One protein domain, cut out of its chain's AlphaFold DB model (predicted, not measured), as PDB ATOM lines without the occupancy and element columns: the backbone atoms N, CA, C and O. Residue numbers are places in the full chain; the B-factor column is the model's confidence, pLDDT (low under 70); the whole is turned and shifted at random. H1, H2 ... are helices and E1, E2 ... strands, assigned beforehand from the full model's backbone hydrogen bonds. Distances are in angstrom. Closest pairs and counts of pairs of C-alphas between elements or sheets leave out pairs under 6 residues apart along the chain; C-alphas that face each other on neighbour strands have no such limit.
ATOM      1  N   VAL A 213      -5.531  -0.020 -53.261       83.75
ATOM      2  CA  VAL A 213      -4.491  -1.064 -53.200       83.75
ATOM      3  C   VAL A 213      -3.557  -0.858 -51.999       83.75
ATOM      4  O   VAL A 213      -3.158  -1.827 -51.356       83.75
ATOM      5  N   ASP A 214      -3.236   0.398 -51.669       84.62
ATOM      6  CA  ASP A 214      -2.446   0.772 -50.491       84.62
ATOM      7  C   ASP A 214      -2.893   2.127 -49.888       84.62
ATOM      8  O   ASP A 214      -3.919   2.701 -50.267       84.62
ATOM      9  N   ALA A 215      -2.154   2.646 -48.901       87.31
ATOM     10  CA  ALA A 215      -2.484   3.895 -48.207       87.31
ATOM     11  C   ALA A 215      -2.377   5.176 -49.077       87.31
ATOM     12  O   ALA A 215      -2.871   6.230 -48.672       87.31
ATOM     13  N   MET A 216      -1.741   5.108 -50.251       89.56
ATOM     14  CA  MET A 216      -1.424   6.228 -51.151       89.56
ATOM     15  C   MET A 216      -2.102   6.141 -52.529       89.56
ATOM     16  O   MET A 216      -1.976   7.074 -53.329       89.56
ATOM     17  N   ASP A 217      -2.853   5.066 -52.791       89.56
ATOM     18  CA  ASP A 217      -3.634   4.813 -54.014       89.56
ATOM     19  C   ASP A 217      -4.939   5.652 -54.074       89.56
ATOM     20  O   ASP A 217      -6.069   5.165 -54.134       89.56
ATOM     21  N   TRP A 218      -4.772   6.971 -54.009       91.12
ATOM     22  CA  TRP A 218      -5.787   8.027 -54.108       91.12
ATOM     23  C   TRP A 218      -5.082   9.338 -54.497       91.12
ATOM     24  O   TRP A 218      -3.866   9.420 -54.371       91.12
ATOM     25  N   ASP A 219      -5.790  10.389 -54.926       85.81
ATOM     26  CA  ASP A 219      -5.153  11.635 -55.404       85.81
ATOM     27  C   ASP A 219      -5.724  12.915 -54.793       85.81
ATOM     28  O   ASP A 219      -6.938  13.096 -54.699       85.81
ATOM     29  N   LEU A 220      -4.816  13.829 -54.433       85.00
ATOM     30  CA  LEU A 220      -5.105  15.131 -53.829       85.00
ATOM     31  C   LEU A 220      -6.041  15.960 -54.722       85.00
ATOM     32  O   LEU A 220      -5.741  16.208 -55.889       85.00
ATOM     33  N   GLY A 221      -7.170  16.413 -54.171       77.38
ATOM     34  CA  GLY A 221      -8.162  17.237 -54.873       77.38
ATOM     35  C   GLY A 221      -9.198  16.459 -55.682       77.38
ATOM     36  O   GLY A 221     -10.338  16.921 -55.792       77.38
ATOM     37  N   THR A 222      -8.832  15.288 -56.207       80.88
ATOM     38  CA  THR A 222      -9.729  14.385 -56.948       80.88
ATOM     39  C   THR A 222     -10.501  13.476 -55.995       80.88
ATOM     40  O   THR A 222     -11.727  13.383 -56.069       80.88
ATOM     41  N   HIS A 223      -9.778  12.838 -55.074       86.62
ATOM     42  CA  HIS A 223     -10.281  11.772 -54.220       86.62
ATOM     43  C   HIS A 223     -10.402  12.222 -52.763       86.62
ATOM     44  O   HIS A 223      -9.474  12.788 -52.187       86.62
ATOM     45  N   GLY A 224     -11.552  11.935 -52.159       86.19
ATOM     46  CA  GLY A 224     -11.698  11.844 -50.712       86.19
ATOM     47  C   GLY A 224     -11.255  10.461 -50.240       86.19
ATOM     48  O   GLY A 224     -11.131   9.533 -51.042       86.19
ATOM     49  N   ILE A 225     -11.004  10.324 -48.939       89.75
ATOM     50  CA  ILE A 225     -10.440   9.103 -48.352       89.75
ATOM     51  C   ILE A 225     -11.193   8.759 -47.080       89.75
ATOM     52  O   ILE A 225     -11.306   9.599 -46.185       89.75
ATOM     53  N   ARG A 226     -11.615   7.500 -46.963       89.31
ATOM     54  CA  ARG A 226     -11.991   6.857 -45.701       89.31
ATOM     55  C   ARG A 226     -10.924   5.829 -45.334       89.31
ATOM     56  O   ARG A 226     -10.655   4.929 -46.125       89.31
ATOM     57  N   ILE A 227     -10.369   5.927 -44.130       91.75
ATOM     58  CA  ILE A 227      -9.493   4.896 -43.555       91.75
ATOM     59  C   ILE A 227     -10.246   4.083 -42.500       91.75
ATOM     60  O   ILE A 227     -11.112   4.615 -41.800       91.75
ATOM     61  N   SER A 228      -9.885   2.812 -42.328       91.00
ATOM     62  CA  SER A 228     -10.184   2.056 -41.106       91.00
ATOM     63  C   SER A 228      -9.063   1.075 -40.782       91.00
ATOM     64  O   SER A 228      -8.516   0.475 -41.700       91.00
ATOM     65  N   PHE A 229      -8.742   0.898 -39.503       90.75
ATOM     66  CA  PHE A 229      -7.655   0.031 -39.035       90.75
ATOM     67  C   PHE A 229      -7.914  -0.457 -37.606       90.75
ATOM     68  O   PHE A 229      -8.754   0.096 -36.897       90.75
ATOM     69  N   ASN A 230      -7.184  -1.475 -37.164       84.44
ATOM     70  CA  ASN A 230      -7.260  -2.036 -35.820       84.44
ATOM     71  C   ASN A 230      -5.984  -1.713 -35.027       84.44
ATOM     72  O   ASN A 230      -4.880  -2.115 -35.398       84.44
ATOM     73  N   TYR A 231      -6.136  -1.030 -33.893       82.94
ATOM     74  CA  TYR A 231      -5.039  -0.671 -32.993       82.94
ATOM     75  C   TYR A 231      -5.447  -0.934 -31.538       82.94
ATOM     76  O   TYR A 231      -6.580  -0.669 -31.148       82.94
ATOM     77  N   ARG A 232      -4.553  -1.537 -30.737       78.62
ATOM     78  CA  ARG A 232      -4.814  -1.955 -29.334       78.62
ATOM     79  C   ARG A 232      -6.173  -2.656 -29.125       78.62
ATOM     80  O   ARG A 232      -6.896  -2.363 -28.176       78.62
ATOM     81  N   ASN A 233      -6.519  -3.579 -30.025       75.38
ATOM     82  CA  ASN A 233      -7.789  -4.325 -30.053       75.38
ATOM     83  C   ASN A 233      -9.067  -3.460 -30.156       75.38
ATOM     84  O   ASN A 233     -10.156  -3.930 -29.832       75.38
ATOM     85  N   ARG A 234      -8.958  -2.220 -30.646       75.62
ATOM     86  CA  ARG A 234     -10.086  -1.369 -31.055       75.62
ATOM     87  C   ARG A 234     -10.036  -1.126 -32.561       75.62
ATOM     88  O   ARG A 234      -8.952  -1.047 -33.139       75.62
ATOM     89  N   ARG A 235     -11.207  -0.986 -33.190       84.56
ATOM     90  CA  ARG A 235     -11.316  -0.554 -34.588       84.56
ATOM     91  C   ARG A 235     -11.446   0.963 -34.642       84.56
ATOM     92  O   ARG A 235     -12.344   1.535 -34.034       84.56
ATOM     93  N   HIS A 236     -10.560   1.582 -35.401       85.44
ATOM     94  CA  HIS A 236     -10.485   3.008 -35.661       85.44
ATOM     95  C   HIS A 236     -10.918   3.292 -37.104       85.44
ATOM     96  O   HIS A 236     -10.782   2.440 -37.988       85.44
ATOM     97  N   GLY A 237     -11.413   4.500 -37.365       86.56
ATOM     98  CA  GLY A 237     -11.693   4.968 -38.719       86.56
ATOM     99  C   GLY A 237     -11.945   6.470 -38.770       86.56
ATOM    100  O   GLY A 237     -12.420   7.061 -37.803       86.56
ATOM    101  N   ALA A 238     -11.602   7.089 -39.895       85.31
ATOM    102  CA  ALA A 238     -11.818   8.512 -40.141       85.31
ATOM    103  C   ALA A 238     -11.922   8.791 -41.641       85.31
ATOM    104  O   ALA A 238     -11.454   8.006 -42.468       85.31
ATOM    105  N   THR A 239     -12.503   9.944 -41.977       86.25
ATOM    106  CA  THR A 239     -12.781  10.324 -43.365       86.25
ATOM    107  C   THR A 239     -12.483  11.807 -43.627       86.25
ATOM    108  O   THR A 239     -12.710  12.646 -42.744       86.25
ATOM    109  N   TYR A 240     -12.011  12.139 -44.835       87.00
ATOM    110  CA  TYR A 240     -11.881  13.510 -45.358       87.00
ATOM    111  C   TYR A 240     -12.428  13.624 -46.787       87.00
ATOM    112  O   TYR A 240     -12.172  12.771 -47.634       87.00
ATOM    113  N   LEU A 241     -13.156  14.715 -47.050       83.88
ATOM    114  CA  LEU A 241     -13.659  15.082 -48.380       83.88
ATOM    115  C   LEU A 241     -12.501  15.490 -49.320       83.88
ATOM    116  O   LEU A 241     -11.461  15.925 -48.822       83.88
ATOM    117  N   PRO A 242     -12.671  15.409 -50.659       81.06
ATOM    118  CA  PRO A 242     -11.566  15.568 -51.613       81.06
ATOM    119  C   PRO A 242     -10.820  16.912 -51.552       81.06
ATOM    120  O   PRO A 242      -9.672  17.001 -51.978       81.06
ATOM    121  N   ASP A 243     -11.468  17.974 -51.067       78.19
ATOM    122  CA  ASP A 243     -10.880  19.316 -50.966       78.19
ATOM    123  C   ASP A 243      -9.978  19.500 -49.739       78.19
ATOM    124  O   ASP A 243      -9.031  20.279 -49.808       78.19
ATOM    125  N   VAL A 244     -10.208  18.764 -48.642       82.00
ATOM    126  CA  VAL A 244      -9.599  19.065 -47.328       82.00
ATOM    127  C   VAL A 244      -8.072  19.060 -47.385       82.00
ATOM    128  O   VAL A 244      -7.434  19.973 -46.870       82.00
ATOM    129  N   ALA A 245      -7.474  18.066 -48.044       80.88
ATOM    130  CA  ALA A 245      -6.021  17.973 -48.158       80.88
ATOM    131  C   ALA A 245      -5.411  19.135 -48.969       80.88
ATOM    132  O   ALA A 245      -4.321  19.598 -48.646       80.88
ATOM    133  N   ILE A 246      -6.127  19.658 -49.975       81.88
ATOM    134  CA  ILE A 246      -5.688  20.834 -50.743       81.88
ATOM    135  C   ILE A 246      -5.901  22.125 -49.947       81.88
ATOM    136  O   ILE A 246      -5.003  22.963 -49.925       81.88
ATOM    137  N   GLU A 247      -7.040  22.287 -49.270       77.75
ATOM    138  CA  GLU A 247      -7.325  23.474 -48.449       77.75
ATOM    139  C   GLU A 247      -6.354  23.618 -47.266       77.75
ATOM    140  O   GLU A 247      -6.023  24.738 -46.883       77.75
ATOM    141  N   GLN A 248      -5.863  22.502 -46.715       76.88
ATOM    142  CA  GLN A 248      -4.835  22.483 -45.665       76.88
ATOM    143  C   GLN A 248      -3.391  22.437 -46.206       76.88
ATOM    144  O   GLN A 248      -2.446  22.621 -45.440       76.88
ATOM    145  N   GLY A 249      -3.200  22.200 -47.510       80.25
ATOM    146  CA  GLY A 249      -1.882  22.102 -48.149       80.25
ATOM    147  C   GLY A 249      -1.069  20.846 -47.800       80.25
ATOM    148  O   GLY A 249       0.152  20.872 -47.944       80.25
ATOM    149  N   TRP A 250      -1.720  19.775 -47.337       87.50
ATOM    150  CA  TRP A 250      -1.085  18.535 -46.874       87.50
ATOM    151  C   TRP A 250      -0.629  17.619 -48.021       87.50
ATOM    152  O   TRP A 250      -1.281  17.530 -49.066       87.50
ATOM    153  N   THR A 251       0.452  16.861 -47.809       90.12
ATOM    154  CA  THR A 251       0.811  15.728 -48.686       90.12
ATOM    155  C   THR A 251      -0.147  14.542 -48.506       90.12
ATOM    156  O   THR A 251      -1.029  14.549 -47.640       90.12
ATOM    157  N   LYS A 252       0.020  13.480 -49.313       88.69
ATOM    158  CA  LYS A 252      -0.772  12.253 -49.138       88.69
ATOM    159  C   LYS A 252      -0.476  11.592 -47.782       88.69
ATOM    160  O   LYS A 252      -1.391  11.225 -47.050       88.69
ATOM    161  N   GLU A 253       0.798  11.529 -47.413       87.81
ATOM    162  CA  GLU A 253       1.304  10.985 -46.152       87.81
ATOM    163  C   GLU A 253       0.784  11.770 -44.942       87.81
ATOM    164  O   GLU A 253       0.233  11.176 -44.015       87.81
ATOM    165  N   GLU A 254       0.886  13.102 -44.980       87.94
ATOM    166  CA  GLU A 254       0.362  13.986 -43.931       87.94
ATOM    167  C   GLU A 254      -1.160  13.854 -43.790       87.94
ATOM    168  O   GLU A 254      -1.679  13.830 -42.674       87.94
ATOM    169  N   THR A 255      -1.885  13.705 -44.905       88.06
ATOM    170  CA  THR A 255      -3.342  13.501 -44.899       88.06
ATOM    171  C   THR A 255      -3.723  12.173 -44.242       88.06
ATOM    172  O   THR A 255      -4.640  12.146 -43.420       88.06
ATOM    173  N   ILE A 256      -3.021  11.077 -44.554       89.31
ATOM    174  CA  ILE A 256      -3.270   9.766 -43.936       89.31
ATOM    175  C   ILE A 256      -2.901   9.776 -42.450       89.31
ATOM    176  O   ILE A 256      -3.689   9.307 -41.630       89.31
ATOM    177  N   GLU A 257      -1.764  10.353 -42.060       88.00
ATOM    178  CA  GLU A 257      -1.384  10.439 -40.646       88.00
ATOM    179  C   GLU A 257      -2.343  11.353 -39.853       88.00
ATOM    180  O   GLU A 257      -2.739  11.033 -38.731       88.00
ATOM    181  N   SER A 258      -2.788  12.464 -40.451       87.12
ATOM    182  CA  SER A 258      -3.840  13.332 -39.904       87.12
ATOM    183  C   SER A 258      -5.161  12.570 -39.726       87.12
ATOM    184  O   SER A 258      -5.775  12.643 -38.660       87.12
ATOM    185  N   LEU A 259      -5.556  11.738 -40.701       86.00
ATOM    186  CA  LEU A 259      -6.699  10.829 -40.573       86.00
ATOM    187  C   LEU A 259      -6.508   9.796 -39.458       86.00
ATOM    188  O   LEU A 259      -7.454   9.548 -38.717       86.00
ATOM    189  N   MET A 260      -5.315   9.221 -39.287       86.00
ATOM    190  CA  MET A 260      -5.041   8.271 -38.201       86.00
ATOM    191  C   MET A 260      -5.156   8.934 -36.827       86.00
ATOM    192  O   MET A 260      -5.850   8.406 -35.956       86.00
ATOM    193  N   ARG A 261      -4.567  10.124 -36.640       84.94
ATOM    194  CA  ARG A 261      -4.729  10.919 -35.409       84.94
ATOM    195  C   ARG A 261      -6.200  11.269 -35.159       84.94
ATOM    196  O   ARG A 261      -6.696  11.063 -34.055       84.94
ATOM    197  N   LYS A 262      -6.926  11.716 -36.192       81.44
ATOM    198  CA  LYS A 262      -8.374  11.998 -36.151       81.44
ATOM    199  C   LYS A 262      -9.213  10.757 -35.819       81.44
ATOM    200  O   LYS A 262     -10.262  10.887 -35.198       81.44
ATOM    201  N   ALA A 263      -8.752   9.568 -36.201       80.94
ATOM    202  CA  ALA A 263      -9.356   8.286 -35.849       80.94
ATOM    203  C   ALA A 263      -9.000   7.805 -34.425       80.94
ATOM    204  O   ALA A 263      -9.497   6.763 -34.003       80.94
ATOM    205  N   GLY A 264      -8.143   8.519 -33.684       78.69
ATOM    206  CA  GLY A 264      -7.729   8.175 -32.319       78.69
ATOM    207  C   GLY A 264      -6.430   7.364 -32.200       78.69
ATOM    208  O   GLY A 264      -6.231   6.703 -31.183       78.69
ATOM    209  N   TRP A 265      -5.553   7.380 -33.211       83.94
ATOM    210  CA  TRP A 265      -4.195   6.824 -33.109       83.94
ATOM    211  C   TRP A 265      -3.256   7.796 -32.377       83.94
ATOM    212  O   TRP A 265      -3.192   8.979 -32.714       83.94
ATOM    213  N   VAL A 295       0.007  -0.692 -37.672       80.88
ATOM    214  CA  VAL A 295      -1.371  -1.008 -37.241       80.88
ATOM    215  C   VAL A 295      -1.986  -2.148 -38.060       80.88
ATOM    216  O   VAL A 295      -1.722  -2.312 -39.246       80.88
ATOM    217  N   ASN A 296      -2.841  -2.954 -37.427       82.25
ATOM    218  CA  ASN A 296      -3.409  -4.146 -38.057       82.25
ATOM    219  C   ASN A 296      -4.590  -3.794 -38.973       82.25
ATOM    220  O   ASN A 296      -5.361  -2.886 -38.671       82.25
ATOM    221  N   ASP A 297      -4.802  -4.573 -40.037       82.50
ATOM    222  CA  ASP A 297      -5.967  -4.460 -40.936       82.50
ATOM    223  C   ASP A 297      -6.195  -3.040 -41.507       82.50
ATOM    224  O   ASP A 297      -7.338  -2.602 -41.657       82.50
ATOM    225  N   PHE A 298      -5.117  -2.295 -41.789       87.50
ATOM    226  CA  PHE A 298      -5.224  -0.957 -42.368       87.50
ATOM    227  C   PHE A 298      -5.830  -1.017 -43.774       87.50
ATOM    228  O   PHE A 298      -5.281  -1.636 -44.683       87.50
ATOM    229  N   LYS A 299      -6.978  -0.359 -43.942       88.94
ATOM    230  CA  LYS A 299      -7.761  -0.318 -45.178       88.94
ATOM    231  C   LYS A 299      -8.080   1.118 -45.554       88.94
ATOM    232  O   LYS A 299      -8.629   1.871 -44.746       88.94
ATOM    233  N   THR A 300      -7.807   1.451 -46.805       89.19
ATOM    234  CA  THR A 300      -8.134   2.721 -47.455       89.19
ATOM    235  C   THR A 300      -9.248   2.508 -48.478       89.19
ATOM    236  O   THR A 300      -9.273   1.514 -49.201       89.19
ATOM    237  N   VAL A 301     -10.200   3.437 -48.525       88.88
ATOM    238  CA  VAL A 301     -11.242   3.519 -49.555       88.88
ATOM    239  C   VAL A 301     -11.231   4.941 -50.090       88.88
ATOM    240  O   VAL A 301     -11.495   5.880 -49.329       88.88
ATOM    241  N   ARG A 302     -10.927   5.100 -51.378       88.56
ATOM    242  CA  ARG A 302     -11.075   6.373 -52.083       88.56
ATOM    243  C   ARG A 302     -12.507   6.538 -52.570       88.56
ATOM    244  O   ARG A 302     -13.245   5.566 -52.700       88.56
ATOM    245  N   TYR A 303     -12.895   7.774 -52.826       85.25
ATOM    246  CA  TYR A 303     -14.149   8.105 -53.495       85.25
ATOM    247  C   TYR A 303     -14.024   9.461 -54.182       85.25
ATOM    248  O   TYR A 303     -13.272  10.329 -53.726       85.25
ATOM    249  N   THR A 304     -14.745   9.672 -55.277       81.62
ATOM    250  CA  THR A 304     -14.762  10.967 -55.963       81.62
ATOM    251  C   THR A 304     -15.779  11.904 -55.309       81.62
ATOM    252  O   THR A 304     -16.759  11.486 -54.689       81.62
ATOM    253  N   GLY A 305     -15.544  13.209 -55.437       72.62
ATOM    254  CA  GLY A 305     -16.607  14.202 -55.305       72.62
ATOM    255  C   GLY A 305     -17.072  14.612 -56.698       72.62
ATOM    256  O   GLY A 305     -16.231  14.946 -57.532       72.62
ATOM    257  N   LEU A 306     -18.384  14.651 -56.947       66.19
ATOM    258  CA  LEU A 306     -18.978  15.051 -58.234       66.19
ATOM    259  C   LEU A 306     -18.879  16.576 -58.467       66.19
ATOM    260  O   LEU A 306     -19.889  17.279 -58.577       66.19
ATOM    261  N   LYS A 307     -17.644  17.093 -58.510       53.41
ATOM    262  CA  LYS A 307     -17.294  18.512 -58.657       53.41
ATOM    263  C   LYS A 307     -17.504  18.987 -60.088       53.41
ATOM    264  O   LYS A 307     -16.977  18.399 -61.028       53.41
ATOM    265  N   LEU A 308     -18.218  20.098 -60.240       40.22
ATOM    266  CA  LEU A 308     -18.450  20.748 -61.528       40.22
ATOM    267  C   LEU A 308     -17.108  21.134 -62.179       40.22
ATOM    268  O   LEU A 308     -16.331  21.897 -61.600       40.22
TER     269      LEU A 308
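Overview. This is residues 213 to 265 and 295 to 308 of the 742 residues of the protein "Putative hexaprenyl pyrophosphate synthase, mitochondrial" of Phialophora attinorum (UniProt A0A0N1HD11). A long, narrow sheet of three antiparallel strands has one helix, H2, running slantwise over one of its faces, above E2 and E1, while its other face is bare. The four-residue helix H1 is a small turn near one end of the sheet, between E2 and H2 along the chain. The printed part has 67 residues, with two named helices and three named strands in the order E1, E2, H1, H2, E3; the order across the sheet is E2, E1, E3, and the class is mixed, helices and strands. The whole is compact, with a radius of gyration of the C-alphas of 11.7 A, and only just elongated, spanning 41 by 21 by 15 A.

Arrangement. In the sheet, E1, residues 223 to 231, is the inner strand, and E2, residues 234 to 240, and E3, residues 296 to 305, are the edge strands. E1 and E2 form a hairpin, antiparallel with 167 degrees between their directions; N 229 and O 236 are within hydrogen-bond range at 3.0 A, and N 236 and O 229 at 2.8 A. E1 and E3 are antiparallel at 164 degrees, with N 226 and O 301 within hydrogen-bond range at 2.9 A. H2, residues 252 to 262, is on the sheet at a height of 8.9 A, giving two layers, a helix on one face of a sheet. It lies over E2 and E1, slantwise to the strands, at 44 degrees to E1 on the local plane. Its closest C-alphas to E2 are those of Leu 259 and Ala 238, 5.6 A apart. H1, residues 244 to 247, is only just not on the sheet, with 4 pairs of C-alphas within 10 A. H1 and H2 are close but not clearly touching, the closest C-alphas being those of Ala 245 and Thr 255, 6.1 A apart. H1 and E3 are apart. Every O i to N i+4 pair of H2 is within hydrogen-bond range; H1 is too short for such a pair.

Along the chain. E1 begins at C-alpha 223, (-10.281, 11.772, -54.220), and is 25.2 A long; E2 is 20.7 A long. E3, the longest strand by residues, measures 28.4 A and ends at C-alpha 305, (-16.607, 14.202, -55.305). H2 measures 15.1 A from C-alpha 252, (-0.772, 12.253, -49.138), to C-alpha 262; H1 measures 5.1 A.

Size, cuts and confidence. The two C-alphas farthest apart are those of Arg 232 and Leu 308, at 41.7 A. Residues 266 to 294 are not printed, and C-alphas 265 and 295 are 9.3 A apart across this cut, which falls in the link from H2 to E3. The links E1 to E2, E2 to H1 and H1 to H2 are tight. The mean pLDDT of the printed part is 83.3, and residues 306 to 308 are under 70.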